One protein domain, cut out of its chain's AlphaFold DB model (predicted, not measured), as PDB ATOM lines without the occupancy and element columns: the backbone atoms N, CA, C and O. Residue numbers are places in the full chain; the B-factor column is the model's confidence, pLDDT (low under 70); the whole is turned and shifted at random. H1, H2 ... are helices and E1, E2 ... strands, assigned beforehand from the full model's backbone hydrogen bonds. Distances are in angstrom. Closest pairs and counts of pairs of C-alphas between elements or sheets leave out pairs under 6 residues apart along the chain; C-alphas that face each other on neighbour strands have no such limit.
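What this domain is: This is residues 52 to 104 of the 182 residues of the protein "Hypothetical protein" of Minutocellus polymorphus (UniProt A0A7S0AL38). A hairpin of two antiparallel strands, E1 and E2, makes the core; H1 and H2 pack on it, and after H3 residues 96 to 104 run back beside it. The printed part has 53 residues, in the order H1, H2, E1, E2, H3, class mixed. It is compact, with a radius of gyration of the C-alphas of 10.3 A and spans of 31 by 22 by 14 A.

Where its parts are: H1, residues 54 to 62, begins at C-alpha 54 (-18.142, -17.237, -10.731) and is 12.5 A long. H2 is residues 66 to 70, E1 75 to 79 (12.9 A), E2 87 to 91 (13.3 A); H3, 92 to 95, ends at C-alpha 95 (-13.084, -9.151, 2.096).

How they stand to each other: In the hairpin, N 76 and O 90 are 2.7 A apart, within hydrogen-bond range. The closest C-alphas are Cys 60 and Cys 89 for H1 and E2, 5.4 A, and Cys 69 and Cys 75 for H2 and E1, 6.0 A. H3 is apart from H1 and H2. Every O i to N i+4 pair in H1 and H2 is within range; H3 is too short for one.

The domain as a whole: The printed part has no cut and no long link. Residues 52 to 54, 96 to 99 and 101 to 104 have pLDDT under 70.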
ATOM      1  N   VAL A  52     -13.519 -20.123  -6.639       53.56
ATOM      2  CA  VAL A  52     -14.661 -19.214  -6.497       53.56
ATOM      3  C   VAL A  52     -15.554 -19.550  -7.674       53.56
ATOM      4  O   VAL A  52     -15.178 -19.316  -8.818       53.56
ATOM      5  N   ALA A  53     -16.679 -20.215  -7.423       59.81
ATOM      6  CA  ALA A  53     -17.678 -20.343  -8.464       59.81
ATOM      7  C   ALA A  53     -17.987 -18.909  -8.899       59.81
ATOM      8  O   ALA A  53     -18.353 -18.107  -8.041       59.81
ATOM      9  N   ASP A  54     -17.840 -18.574 -10.184       64.62
ATOM     10  CA  ASP A  54     -18.142 -17.237 -10.731       64.62
ATOM     11  C   ASP A  54     -19.505 -16.701 -10.240       64.62
ATOM     12  O   ASP A  54     -19.751 -15.499 -10.142       64.62
ATOM     13  N   ASN A  55     -20.383 -17.628  -9.851       74.56
ATOM     14  CA  ASN A  55     -21.664 -17.387  -9.220       74.56
ATOM     15  C   ASN A  55     -21.600 -16.669  -7.855       74.56
ATOM     16  O   ASN A  55     -22.467 -15.848  -7.597       74.56
ATOM     17  N   HIS A  56     -20.613 -16.926  -6.989       81.25
ATOM     18  CA  HIS A  56     -20.510 -16.269  -5.675       81.25
ATOM     19  C   HIS A  56     -20.118 -14.798  -5.812       81.25
ATOM     20  O   HIS A  56     -20.728 -13.941  -5.181       81.25
ATOM     21  N   LEU A  57     -19.144 -14.492  -6.678       80.12
ATOM     22  CA  LEU A  57     -18.761 -13.111  -6.959       80.12
ATOM     23  C   LEU A  57     -19.951 -12.342  -7.539       80.12
ATOM     24  O   LEU A  57     -20.312 -11.284  -7.031       80.12
ATOM     25  N   LYS A  58     -20.624 -12.925  -8.537       79.12
ATOM     26  CA  LYS A  58     -21.821 -12.330  -9.131       79.12
ATOM     27  C   LYS A  58     -22.960 -12.158  -8.121       79.12
ATOM     28  O   LYS A  58     -23.628 -11.132  -8.156       79.12
ATOM     29  N   GLN A  59     -23.185 -13.128  -7.234       85.06
ATOM     30  CA  GLN A  59     -24.205 -13.030  -6.185       85.06
ATOM     31  C   GLN A  59     -23.921 -11.881  -5.217       85.06
ATOM     32  O   GLN A  59     -24.840 -11.126  -4.921       85.06
ATOM     33  N   CYS A  60     -22.670 -11.708  -4.779       88.12
ATOM     34  CA  CYS A  60     -22.323 -10.596  -3.895       88.12
ATOM     35  C   CYS A  60     -22.435  -9.242  -4.620       88.12
ATOM     36  O   CYS A  60     -23.039  -8.322  -4.085       88.12
ATOM     37  N   LEU A  61     -21.956  -9.129  -5.865       82.81
ATOM     38  CA  LEU A  61     -21.994  -7.871  -6.634       82.81
ATOM     39  C   LEU A  61     -23.406  -7.375  -6.977       82.81
ATOM     40  O   LEU A  61     -23.597  -6.178  -7.170       82.81
ATOM     41  N   VAL A  62     -24.391  -8.272  -7.089       84.88
ATOM     42  CA  VAL A  62     -25.785  -7.883  -7.371       84.88
ATOM     43  C   VAL A  62     -26.461  -7.253  -6.147       84.88
ATOM     44  O   VAL A  62     -27.406  -6.481  -6.308       84.88
ATOM     45  N   ASN A  63     -25.961  -7.522  -4.940       85.06
ATOM     46  CA  ASN A  63     -26.511  -6.976  -3.706       85.06
ATOM     47  C   ASN A  63     -25.810  -5.663  -3.353       85.06
ATOM     48  O   ASN A  63     -24.671  -5.643  -2.890       85.06
ATOM     49  N   SER A  64     -26.508  -4.554  -3.581       80.88
ATOM     50  CA  SER A  64     -25.990  -3.205  -3.338       80.88
ATOM     51  C   SER A  64     -26.341  -2.640  -1.961       80.88
ATOM     52  O   SER A  64     -25.893  -1.542  -1.636       80.88
ATOM     53  N   ASP A  65     -27.124  -3.357  -1.150       91.00
ATOM     54  CA  ASP A  65     -27.470  -2.955   0.211       91.00
ATOM     55  C   ASP A  65     -26.878  -3.898   1.263       91.00
ATOM     56  O   ASP A  65     -26.725  -5.104   1.052       91.00
ATOM     57  N   GLN A  66     -26.565  -3.319   2.422       92.06
ATOM     58  CA  GLN A  66     -25.952  -4.019   3.545       92.06
ATOM     59  C   GLN A  66     -26.777  -5.227   4.000       92.06
ATOM     60  O   GLN A  66     -26.214  -6.298   4.208       92.06
ATOM     61  N   THR A  67     -28.100  -5.077   4.100       93.31
ATOM     62  CA  THR A  67     -28.992  -6.139   4.593       93.31
ATOM     63  C   THR A  67     -28.931  -7.354   3.673       93.31
ATOM     64  O   THR A  67     -28.641  -8.459   4.122       93.31
ATOM     65  N   SER A  68     -29.101  -7.140   2.365       92.44
ATOM     66  CA  SER A  68     -29.030  -8.222   1.380       92.44
ATOM     67  C   SER A  68     -27.632  -8.838   1.279       92.44
ATOM     68  O   SER A  68     -27.501 -10.013   0.934       92.44
ATOM     69  N   CYS A  69     -26.572  -8.067   1.540       93.38
ATOM     70  CA  CYS A  69     -25.210  -8.597   1.567       93.38
ATOM     71  C   CYS A  69     -24.982  -9.519   2.774       93.38
ATOM     72  O   CYS A  69     -24.439 -10.611   2.619       93.38
ATOM     73  N   GLU A  70     -25.420  -9.096   3.962       91.44
ATOM     74  CA  GLU A  70     -25.268  -9.839   5.219       91.44
ATOM     75  C   GLU A  70     -26.156 -11.095   5.281       91.44
ATOM     76  O   GLU A  70     -25.780 -12.082   5.914       91.44
ATOM     77  N   ASP A  71     -27.286 -11.109   4.564       92.69
ATOM     78  CA  ASP A  71     -28.149 -12.291   4.423       92.69
ATOM     79  C   ASP A  71     -27.455 -13.455   3.687       92.69
ATOM     80  O   ASP A  71     -27.847 -14.621   3.821       92.69
ATOM     81  N   ILE A  72     -26.397 -13.173   2.918       90.38
ATOM     82  CA  ILE A  72     -25.618 -14.181   2.203       90.38
ATOM     83  C   ILE A  72     -24.337 -14.491   2.983       90.38
ATOM     84  O   ILE A  72     -23.356 -13.762   2.920       90.38
ATOM     85  N   SER A  73     -24.295 -15.661   3.627       88.62
ATOM     86  CA  SER A  73     -23.147 -16.110   4.445       88.62
ATOM     87  C   SER A  73     -21.781 -16.179   3.738       88.62
ATOM     88  O   SER A  73     -20.758 -16.299   4.408       88.62
ATOM     89  N   VAL A  74     -21.753 -16.145   2.401       91.19
ATOM     90  CA  VAL A  74     -20.512 -16.130   1.606       91.19
ATOM     91  C   VAL A  74     -20.067 -14.725   1.208       91.19
ATOM     92  O   VAL A  74     -19.035 -14.597   0.549       91.19
ATOM     93  N   CYS A  75     -20.828 -13.694   1.575       92.12
ATOM     94  CA  CYS A  75     -20.530 -12.301   1.298       92.12
ATOM     95  C   CYS A  75     -20.232 -11.532   2.593       92.12
ATOM     96  O   CYS A  75     -20.579 -11.929   3.705       92.12
ATOM     97  N   THR A  76     -19.533 -10.417   2.457       92.62
ATOM     98  CA  THR A  76     -19.179  -9.514   3.541       92.62
ATOM     99  C   THR A  76     -19.312  -8.094   3.033       92.62
ATOM    100  O   THR A  76     -18.807  -7.750   1.961       92.62
ATOM    101  N   TRP A  77     -20.030  -7.287   3.807       91.94
ATOM    102  CA  TRP A  77     -20.225  -5.881   3.519       91.94
ATOM    103  C   TRP A  77     -19.006  -5.084   3.976       91.94
ATOM    104  O   TRP A  77     -18.637  -5.105   5.152       91.94
ATOM    105  N   CYS A  78     -18.385  -4.383   3.037       89.44
ATOM    106  CA  CYS A  78     -17.224  -3.547   3.287       89.44
ATOM    107  C   CYS A  78     -17.659  -2.091   3.251       89.44
ATOM    108  O   CYS A  78     -18.089  -1.587   2.212       89.44
ATOM    109  N   HIS A  79     -17.616  -1.445   4.415       87.19
ATOM    110  CA  HIS A  79     -18.050  -0.065   4.563       87.19
ATOM    111  C   HIS A  79     -17.069   0.867   3.866       87.19
ATOM    112  O   HIS A  79     -15.857   0.744   4.023       87.19
ATOM    113  N   ALA A  80     -17.610   1.840   3.145       78.81
ATOM    114  CA  ALA A  80     -16.832   2.979   2.729       78.81
ATOM    115  C   ALA A  80     -16.435   3.778   3.984       78.81
ATOM    116  O   ALA A  80     -17.260   4.028   4.874       78.81
ATOM    117  N   PRO A  81     -15.180   4.205   4.071       72.38
ATOM    118  CA  PRO A  81     -14.685   4.950   5.213       72.38
ATOM    119  C   PRO A  81     -15.448   6.260   5.426       72.38
ATOM    120  O   PRO A  81     -15.902   6.934   4.497       72.38
ATOM    121  N   GLY A  82     -15.675   6.595   6.696       79.12
ATOM    122  CA  GLY A  82     -16.477   7.759   7.085       79.12
ATOM    123  C   GLY A  82     -17.968   7.677   6.710       79.12
ATOM    124  O   GLY A  82     -18.700   8.645   6.943       79.12
ATOM    125  N   LYS A  83     -18.450   6.553   6.153       79.12
ATOM    126  CA  LYS A  83     -19.848   6.340   5.753       79.12
ATOM    127  C   LYS A  83     -20.385   5.027   6.327       79.12
ATOM    128  O   LYS A  83     -20.133   3.949   5.814       79.12
ATOM    129  N   ALA A  84     -21.232   5.126   7.349       79.56
ATOM    130  CA  ALA A  84     -21.848   3.948   7.970       79.56
ATOM    131  C   ALA A  84     -22.828   3.184   7.054       79.56
ATOM    132  O   ALA A  84     -23.177   2.055   7.362       79.56
ATOM    133  N   THR A  85     -23.305   3.789   5.962       82.88
ATOM    134  CA  THR A  85     -24.381   3.221   5.124       82.88
ATOM    135  C   THR A  85     -23.984   2.997   3.669       82.88
ATOM    136  O   THR A  85     -24.801   2.535   2.880       82.88
ATOM    137  N   THR A  86     -22.771   3.383   3.276       83.44
ATOM    138  CA  THR A  86     -22.272   3.212   1.907       83.44
ATOM    139  C   THR A  86     -21.163   2.185   1.955       83.44
ATOM    140  O   THR A  86     -20.336   2.234   2.855       83.44
ATOM    141  N   GLY A  87     -21.153   1.248   1.019       87.19
ATOM    142  CA  GLY A  87     -20.200   0.153   1.002       87.19
ATOM    143  C   GLY A  87     -20.378  -0.697  -0.242       87.19
ATOM    144  O   GLY A  87     -21.198  -0.385  -1.108       87.19
ATOM    145  N   LEU A  88     -19.586  -1.755  -0.332       88.38
ATOM    146  CA  LEU A  88     -19.640  -2.721  -1.418       88.38
ATOM    147  C   LEU A  88     -19.628  -4.140  -0.841       88.38
ATOM    148  O   LEU A  88     -19.015  -4.415   0.192       88.38
ATOM    149  N   CYS A  89     -20.347  -5.040  -1.508       91.12
ATOM    150  CA  CYS A  89     -20.521  -6.418  -1.077       91.12
ATOM    151  C   CYS A  89     -19.519  -7.333  -1.794       91.12
ATOM    152  O   CYS A  89     -19.606  -7.533  -3.008       91.12
ATOM    153  N   PHE A  90     -18.578  -7.915  -1.047       88.62
ATOM    154  CA  PHE A  90     -17.573  -8.838  -1.588       88.62
ATOM    155  C   PHE A  90     -17.781 -10.244  -1.067       88.62
ATOM    156  O   PHE A  90     -18.256 -10.407   0.052       88.62
ATOM    157  N   PRO A  91     -17.349 -11.280  -1.799       88.62
ATOM    158  CA  PRO A  91     -17.216 -12.595  -1.199       88.62
ATOM    159  C   PRO A  91     -16.288 -12.524   0.023       88.62
ATOM    160  O   PRO A  91     -15.224 -11.911  -0.049       88.62
ATOM    161  N   THR A  92     -16.649 -13.170   1.132       85.50
ATOM    162  CA  THR A  92     -15.933 -13.091   2.424       85.50
ATOM    163  C   THR A  92     -14.443 -13.414   2.304       85.50
ATOM    164  O   THR A  92     -13.600 -12.807   2.959       85.50
ATOM    165  N   MET A  93     -14.092 -14.339   1.412       77.25
ATOM    166  CA  MET A  93     -12.697 -14.676   1.130       77.25
ATOM    167  C   MET A  93     -11.902 -13.520   0.507       77.25
ATOM    168  O   MET A  93     -10.708 -13.411   0.757       77.25
ATOM    169  N   TYR A  94     -12.557 -12.644  -0.259       76.19
ATOM    170  CA  TYR A  94     -11.953 -11.426  -0.786       76.19
ATOM    171  C   TYR A  94     -12.040 -10.269   0.187       76.19
ATOM    172  O   TYR A  94     -11.188  -9.407   0.107       76.19
ATOM    173  N   ALA A  95     -12.983 -10.245   1.127       76.81
ATOM    174  CA  ALA A  95     -13.084  -9.151   2.096       76.81
ATOM    175  C   ALA A  95     -11.805  -8.982   2.941       76.81
ATOM    176  O   ALA A  95     -11.395  -7.865   3.242       76.81
ATOM    177  N   SER A  96     -11.124 -10.088   3.258       67.88
ATOM    178  CA  SER A  96      -9.819 -10.045   3.939       67.88
ATOM    179  C   SER A  96      -8.680  -9.533   3.045       67.88
ATOM    180  O   SER A  96      -7.790  -8.842   3.530       67.88
ATOM    181  N   VAL A  97      -8.717  -9.829   1.742       65.75
ATOM    182  CA  VAL A  97      -7.717  -9.372   0.755       65.75
ATOM    183  C   VAL A  97      -7.956  -7.922   0.348       65.75
ATOM    184  O   VAL A  97      -7.015  -7.146   0.238       65.75
ATOM    185  N   ALA A  98      -9.220  -7.558   0.171       64.31
ATOM    186  CA  ALA A  98      -9.692  -6.215  -0.108       64.31
ATOM    187  C   ALA A  98      -9.534  -5.295   1.102       64.31
ATOM    188  O   ALA A  98      -9.925  -4.143   0.979       64.31
ATOM    189  N   GLN A  99      -9.023  -5.824   2.229       68.50
ATOM    190  CA  GLN A  99      -8.774  -5.138   3.489       68.50
ATOM    191  C   GLN A  99      -9.825  -4.065   3.711       68.50
ATOM    192  O   GLN A  99      -9.567  -2.897   3.466       68.50
ATOM    193  N   CYS A 100     -11.035  -4.450   4.103       71.31
ATOM    194  CA  CYS A 100     -12.160  -3.511   4.136       71.31
ATOM    195  C   CYS A 100     -11.939  -2.276   5.037       71.31
ATOM    196  O   CYS A 100     -12.653  -1.289   4.902       71.31
ATOM    197  N   ASP A 101     -10.894  -2.300   5.868       66.56
ATOM    198  CA  ASP A 101     -10.396  -1.173   6.660       66.56
ATOM    199  C   ASP A 101      -9.439  -0.223   5.890       66.56
ATOM    200  O   ASP A 101      -9.262   0.921   6.291       66.56
ATOM    201  N   GLN A 102      -8.837  -0.670   4.785       67.75
ATOM    202  CA  GLN A 102      -7.932   0.071   3.887       67.75
ATOM    203  C   GLN A 102      -8.630   0.659   2.658       67.75
ATOM    204  O   GLN A 102      -7.984   1.172   1.751       67.75
ATOM    205  N   TRP A 103      -9.956   0.620   2.605       66.19
ATOM    206  CA  TRP A 103     -10.704   1.235   1.508       66.19
ATOM    207  C   TRP A 103     -10.508   2.749   1.410       66.19
ATOM    208  O   TRP A 103     -10.710   3.301   0.335       66.19
ATOM    209  N   ASP A 104     -10.094   3.399   2.501       62.34
ATOM    210  CA  ASP A 104      -9.653   4.805   2.505       62.34
ATOM    211  C   ASP A 104      -8.421   5.023   1.626       62.34
ATOM    212  O   ASP A 104      -8.308   6.064   0.982       62.34
TER     213      ASP A 104